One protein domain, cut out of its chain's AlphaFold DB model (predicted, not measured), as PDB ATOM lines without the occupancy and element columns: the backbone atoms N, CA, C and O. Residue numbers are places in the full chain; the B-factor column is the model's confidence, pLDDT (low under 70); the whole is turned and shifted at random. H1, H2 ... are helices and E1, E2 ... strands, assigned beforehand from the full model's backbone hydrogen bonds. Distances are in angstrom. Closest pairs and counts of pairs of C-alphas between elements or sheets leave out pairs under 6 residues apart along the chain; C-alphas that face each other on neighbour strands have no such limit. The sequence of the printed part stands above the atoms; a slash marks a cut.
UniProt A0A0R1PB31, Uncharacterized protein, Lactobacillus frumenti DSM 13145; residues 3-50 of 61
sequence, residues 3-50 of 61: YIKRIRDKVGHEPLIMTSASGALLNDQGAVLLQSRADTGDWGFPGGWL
ATOM      1  N   TYR A   3      10.020   8.601   0.643       84.81
ATOM      2  CA  TYR A   3      10.855   9.384   1.556       84.81
ATOM      3  C   TYR A   3      10.417  10.850   1.675       84.81
ATOM      4  O   TYR A   3      10.168  11.311   2.784       84.81
ATOM      5  N   ILE A   4      10.254  11.558   0.547       86.56
ATOM      6  CA  ILE A   4       9.791  12.960   0.548       86.56
ATOM      7  C   ILE A   4       8.432  13.056   1.214       86.56
ATOM      8  O   ILE A   4       8.241  13.898   2.082       86.56
ATOM      9  N   LYS A   5       7.505  12.168   0.828       87.75
ATOM     10  CA  LYS A   5       6.150  12.149   1.374       87.75
ATOM     11  C   LYS A   5       6.187  12.019   2.898       87.75
ATOM     12  O   LYS A   5       5.655  12.878   3.582       87.75
ATOM     13  N   ARG A   6       6.955  11.056   3.421       91.38
ATOM     14  CA  ARG A   6       7.138  10.861   4.867       91.38
ATOM     15  C   ARG A   6       7.734  12.081   5.577       91.38
ATOM     16  O   ARG A   6       7.444  12.293   6.748       91.38
ATOM     17  N   ILE A   7       8.599  12.856   4.919       91.38
ATOM     18  CA  ILE A   7       9.125  14.102   5.496       91.38
ATOM     19  C   ILE A   7       8.055  15.197   5.466       91.38
ATOM     20  O   ILE A   7       7.849  15.858   6.480       91.38
ATOM     21  N   ARG A   8       7.343  15.374   4.345       92.00
ATOM     22  CA  ARG A   8       6.243  16.347   4.224       92.00
ATOM     23  C   ARG A   8       5.132  16.078   5.240       92.00
ATOM     24  O   ARG A   8       4.648  17.033   5.828       92.00
ATOM     25  N   ASP A   9       4.834  14.816   5.546       95.00
ATOM     26  CA  ASP A   9       3.871  14.450   6.595       95.00
ATOM     27  C   ASP A   9       4.298  14.941   7.996       95.00
ATOM     28  O   ASP A   9       3.452  15.162   8.857       95.00
ATOM     29  N   LYS A  10       5.604  15.129   8.241       94.31
ATOM     30  CA  LYS A  10       6.139  15.581   9.539       94.31
ATOM     31  C   LYS A  10       6.295  17.093   9.655       94.31
ATOM     32  O   LYS A  10       6.166  17.621  10.752       94.31
ATOM     33  N   VAL A  11       6.635  17.769   8.561       95.06
ATOM     34  CA  VAL A  11       6.995  19.201   8.579       95.06
ATOM     35  C   VAL A  11       6.024  20.086   7.789       95.06
ATOM     36  O   VAL A  11       6.247  21.286   7.648       95.06
ATOM     37  N   GLY A  12       4.962  19.512   7.218       94.00
ATOM     38  CA  GLY A  12       3.964  20.241   6.440       94.00
ATOM     39  C   GLY A  12       4.586  20.990   5.260       94.00
ATOM     40  O   GLY A  12       5.259  20.387   4.418       94.00
ATOM     41  N   HIS A  13       4.382  22.308   5.227       94.12
ATOM     42  CA  HIS A  13       4.852  23.215   4.173       94.12
ATOM     43  C   HIS A  13       6.194  23.901   4.471       94.12
ATOM     44  O   HIS A  13       6.636  24.714   3.665       94.12
ATOM     45  N   GLU A  14       6.864  23.557   5.573       95.31
ATOM     46  CA  GLU A  14       8.151  24.163   5.936       95.31
ATOM     47  C   GLU A  14       9.199  23.981   4.814       95.31
ATOM     48  O   GLU A  14       9.241  22.913   4.179       95.31
ATOM     49  N   PRO A  15      10.059  24.972   4.524       91.19
ATOM     50  CA  PRO A  15      11.150  24.798   3.574       91.19
ATOM     51  C   PRO A  15      12.018  23.573   3.900       91.19
ATOM     52  O   PRO A  15      12.350  23.291   5.048       91.19
ATOM     53  N   LEU A  16      12.379  22.817   2.863       89.00
ATOM     54  CA  LEU A  16      13.178  21.598   2.985       89.00
ATOM     55  C   LEU A  16      14.559  21.843   2.393       89.00
ATOM     56  O   LEU A  16      14.684  22.059   1.189       89.00
ATOM     57  N   ILE A  17      15.595  21.749   3.222       89.12
ATOM     58  CA  ILE A  17      16.966  21.660   2.721       89.12
ATOM     59  C   ILE A  17      17.157  20.239   2.200       89.12
ATOM     60  O   ILE A  17      17.021  19.263   2.940       89.12
ATOM     61  N   MET A  18      17.432  20.123   0.907       85.94
ATOM     62  CA  MET A  18      17.528  18.843   0.225       85.94
ATOM     63  C   MET A  18      18.848  18.744  -0.514       85.94
ATOM     64  O   MET A  18      19.263  19.669  -1.207       85.94
ATOM     65  N   THR A  19      19.501  17.595  -0.384       88.31
ATOM     66  CA  THR A  19      20.741  17.329  -1.101       88.31
ATOM     67  C   THR A  19      20.429  16.818  -2.504       88.31
ATOM     68  O   THR A  19      19.801  15.765  -2.678       88.31
ATOM     69  N   SER A  20      20.883  17.565  -3.503       87.44
ATOM     70  CA  SER A  20      20.823  17.200  -4.915       87.44
ATOM     71  C   SER A  20      22.216  17.006  -5.490       87.44
ATOM     72  O   SER A  20      23.182  17.607  -5.024       87.44
ATOM     73  N   ALA A  21      22.293  16.209  -6.549       88.19
ATOM     74  CA  ALA A  21      23.461  16.125  -7.408       88.19
ATOM     75  C   ALA A  21      23.037  16.419  -8.850       88.19
ATOM     76  O   ALA A  21      21.953  16.023  -9.284       88.19
ATOM     77  N   SER A  22      23.901  17.118  -9.579       89.06
ATOM     78  CA  SER A  22      23.736  17.427 -10.996       89.06
ATOM     79  C   SER A  22      25.062  17.194 -11.701       89.06
ATOM     80  O   SER A  22      26.118  17.416 -11.106       89.06
ATOM     81  N   GLY A  23      25.010  16.745 -12.952       88.25
ATOM     82  CA  GLY A  23      26.196  16.495 -13.766       88.25
ATOM     83  C   GLY A  23      26.178  17.297 -15.061       88.25
ATOM     84  O   GLY A  23      25.113  17.600 -15.595       88.25
ATOM     85  N   ALA A  24      27.364  17.604 -15.577       89.75
ATOM     86  CA  ALA A  24      27.556  18.102 -16.931       89.75
ATOM     87  C   ALA A  24      28.333  17.046 -17.718       89.75
ATOM     88  O   ALA A  24      29.409  16.624 -17.295       89.75
ATOM     89  N   LEU A  25      27.775  16.609 -18.843       88.56
ATOM     90  CA  LEU A  25      28.450  15.718 -19.780       88.56
ATOM     91  C   LEU A  25      28.763  16.511 -21.042       88.56
ATOM     92  O   LEU A  25      27.871  17.168 -21.579       88.56
ATOM     93  N   LEU A  26      30.013  16.440 -21.491       90.94
ATOM     94  CA  LEU A  26      30.448  17.025 -22.751       90.94
ATOM     95  C   LEU A  26      30.701  15.913 -23.765       90.94
ATOM     96  O   LEU A  26      31.204  14.850 -23.401       90.94
ATOM     97  N   ASN A  27      30.351  16.161 -25.024       86.50
ATOM     98  CA  ASN A  27      30.779  15.316 -26.137       86.50
ATOM     99  C   ASN A  27      32.117  15.812 -26.726       86.50
ATOM    100  O   ASN A  27      32.610  16.882 -26.365       86.50
ATOM    101  N   ASP A  28      32.668  15.072 -27.688       93.12
ATOM    102  CA  ASP A  28      33.948  15.400 -28.342       93.12
ATOM    103  C   ASP A  28      33.922  16.717 -29.141       93.12
ATOM    104  O   ASP A  28      34.963  17.257 -29.507       93.12
ATOM    105  N   GLN A  29      32.730  17.255 -29.410       92.81
ATOM    106  CA  GLN A  29      32.512  18.521 -30.117       92.81
ATOM    107  C   GLN A  29      32.366  19.705 -29.144       92.81
ATOM    108  O   GLN A  29      32.117  20.828 -29.579       92.81
ATOM    109  N   GLY A  30      32.480  19.468 -27.833       88.19
ATOM    110  CA  GLY A  30      32.305  20.486 -26.796       88.19
ATOM    111  C   GLY A  30      30.846  20.850 -26.493       88.19
ATOM    112  O   GLY A  30      30.603  21.826 -25.785       88.19
ATOM    113  N   ALA A  31      29.867  20.093 -26.996       86.38
ATOM    114  CA  ALA A  31      28.455  20.301 -26.684       86.38
ATOM    115  C   ALA A  31      28.085  19.680 -25.328       86.38
ATOM    116  O   ALA A  31      28.569  18.607 -24.969       86.38
ATOM    117  N   VAL A  32      27.193  20.349 -24.593       87.88
ATOM    118  CA  VAL A  32      26.766  19.965 -23.240       87.88
ATOM    119  C   VAL A  32      25.437  19.211 -23.279       87.88
ATOM    120  O   VAL A  32      24.480  19.656 -23.912       87.88
ATOM    121  N   LEU A  33      25.351  18.097 -22.549       87.19
ATOM    122  CA  LEU A  33      24.103  17.361 -22.362       87.19
ATOM    123  C   LEU A  33      23.143  18.131 -21.450       87.19
ATOM    124  O   LEU A  33      23.430  18.348 -20.270       87.19
ATOM    125  N   LEU A  34      21.969  18.457 -21.985       86.62
ATOM    126  CA  LEU A  34      20.863  19.051 -21.241       86.62
ATOM    127  C   LEU A  34      19.640  18.132 -21.275       86.62
ATOM    128  O   LEU A  34      19.368  17.447 -22.262       86.62
ATOM    129  N   GLN A  35      18.890  18.126 -20.179       84.62
ATOM    130  CA  GLN A  35      17.605  17.460 -20.054       84.62
ATOM    131  C   GLN A  35      16.485  18.477 -20.288       84.62
ATOM    132  O   GLN A  35      16.444  19.519 -19.631       84.62
ATOM    133  N   SER A  36      15.555  18.148 -21.187       83.94
ATOM    134  CA  SER A  36      14.304  18.893 -21.323       83.94
ATOM    135  C   SER A  36      13.349  18.508 -20.197       83.94
ATOM    136  O   SER A  36      13.084  17.325 -19.940       83.94
ATOM    137  N   ARG A  37      12.854  19.524 -19.502       77.69
ATOM    138  CA  ARG A  37      11.877  19.398 -18.433       77.69
ATOM    139  C   ARG A  37      10.484  19.194 -19.016       77.69
ATOM    140  O   ARG A  37       9.995  20.017 -19.779       77.69
ATOM    141  N   ALA A  38       9.817  18.110 -18.627       75.19
ATOM    142  CA  ALA A  38       8.471  17.800 -19.114       75.19
ATOM    143  C   ALA A  38       7.383  18.741 -18.560       75.19
ATOM    144  O   ALA A  38       6.303  18.821 -19.133       75.19
ATOM    145  N   ASP A  39       7.650  19.409 -17.436       75.12
ATOM    146  CA  ASP A  39       6.712  20.288 -16.737       75.12
ATOM    147  C   ASP A  39       6.782  21.743 -17.213       75.12
ATOM    148  O   ASP A  39       5.742  22.383 -17.346       75.12
ATOM    149  N   THR A  40       7.983  22.261 -17.483       76.69
ATOM    150  CA  THR A  40       8.175  23.666 -17.884       76.69
ATOM    151  C   THR A  40       8.642  23.840 -19.327       76.69
ATOM    152  O   THR A  40       8.575  24.942 -19.859       76.69
ATOM    153  N   GLY A  41       9.098  22.770 -19.984       78.06
ATOM    154  CA  GLY A  41       9.706  22.835 -21.316       78.06
ATOM    155  C   GLY A  41      11.136  23.383 -21.324       78.06
ATOM    156  O   GLY A  41      11.771  23.399 -22.377       78.06
ATOM    157  N   ASP A  42      11.663  23.791 -20.168       83.38
ATOM    158  CA  ASP A  42      13.006  24.357 -20.053       83.38
ATOM    159  C   ASP A  42      14.100  23.298 -20.188       83.38
ATOM    160  O   ASP A  42      13.894  22.100 -19.967       83.38
ATOM    161  N   TRP A  43      15.307  23.767 -20.489       84.19
ATOM    162  CA  TRP A  43      16.511  22.948 -20.536       84.19
ATOM    163  C   TRP A  43      17.342  23.150 -19.273       84.19
ATOM    164  O   TRP A  43      17.584  24.277 -18.847       84.19
ATOM    165  N   GLY A  44      17.810  22.054 -18.683       84.31
ATOM    166  CA  GLY A  44      18.667  22.099 -17.503       84.31
ATOM    167  C   GLY A  44      19.648  20.941 -17.460       84.31
ATOM    168  O   GLY A  44      19.551  19.992 -18.237       84.31
ATOM    169  N   PHE A  45      20.607  21.009 -16.543       85.94
ATOM    170  CA  PHE A  45      21.533  19.904 -16.349       85.94
ATOM    171  C   PHE A  45      20.803  18.656 -15.841       85.94
ATOM    172  O   PHE A  45      19.902  18.767 -15.002       85.94
ATOM    173  N   PRO A  46      21.191  17.462 -16.319       86.12
ATOM    174  CA  PRO A  46      20.674  16.223 -15.770       86.12
ATOM    175  C   PRO A  46      21.073  16.117 -14.295       86.12
ATOM    176  O   PRO A  46      22.249  16.199 -13.927       86.12
ATOM    177  N   GLY A  47      20.074  15.918 -13.442       83.75
ATOM    178  CA  GLY A  47      20.264  15.897 -12.002       83.75
ATOM    179  C   GLY A  47      19.073  15.311 -11.263       83.75
ATOM    180  O   GLY A  47      18.006  15.054 -11.826       83.75
ATOM    181  N   GLY A  48      19.266  15.070  -9.973       83.31
ATOM    182  CA  GLY A  48      18.243  14.481  -9.125       83.31
ATOM    183  C   GLY A  48      18.542  14.639  -7.644       83.31
ATOM    184  O   GLY A  48      19.609  15.093  -7.228       83.31
ATOM    185  N   TRP A  49      17.569  14.240  -6.834       82.31
ATOM    186  CA  TRP A  49      17.729  14.183  -5.389       82.31
ATOM    187  C   TRP A  49      18.428  12.877  -5.005       82.31
ATOM    188  O   TRP A  49      18.146  11.831  -5.586       82.31
ATOM    189  N   LEU A  50      19.304  12.898  -3.999       76.38
ATOM    190  CA  LEU A  50      20.118  11.718  -3.662       76.38
ATOM    191  C   LEU A  50      19.308  10.470  -3.277       76.38
ATOM    192  O   LEU A  50      19.743   9.350  -3.514       76.38
TER     193      LEU A  50
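What this domain is: This is residues 3 to 50 of the 61 residues of an uncharacterized protein of Lactobacillus frumenti DSM 13145 (UniProt A0A0R1PB31). With little regular structure, this is a long, thin shape: a short helix H1 at one end, a small hairpin of strands E1 and E2 in the middle, and a long loop that runs out to the other end near Gln 29 and folds back. On the way back, residues 35 to 44 make a second, side loop. The printed part has 48 residues, with H1, E1 and E2 in that order, antiparallel strands, and a mixed class with 15 residues in named elements. It is extended, radius of gyration of the C-alphas 15.2 A, spanning 48 by 21 by 15 A.

How they stand to each other: H1, residues 3 to 11, has 4 of 5 O i to N i+4 pairs within hydrogen-bond range. E1, residues 20 to 22, and E2, residues 47 to 49, form an antiparallel hairpin at 168 degrees; N 21 and O 48 are 3.0 A apart. H1 and E2 are apart.

Where its parts are: H1 is 12.7 A long from C-alpha 3 at (10.855, 9.384, 1.556). E1 measures 6.7 A; E2, 7.3 A, ends at C-alpha 49 (17.729, 14.183, -5.389).

The domain as a whole: The C-alphas of Lys 10 and Gln 29 are farthest apart, 47.7 A. The link E1 to E2 is long, 24 residues. The printed part has no cut; no printed residue is under 70 in pLDDT.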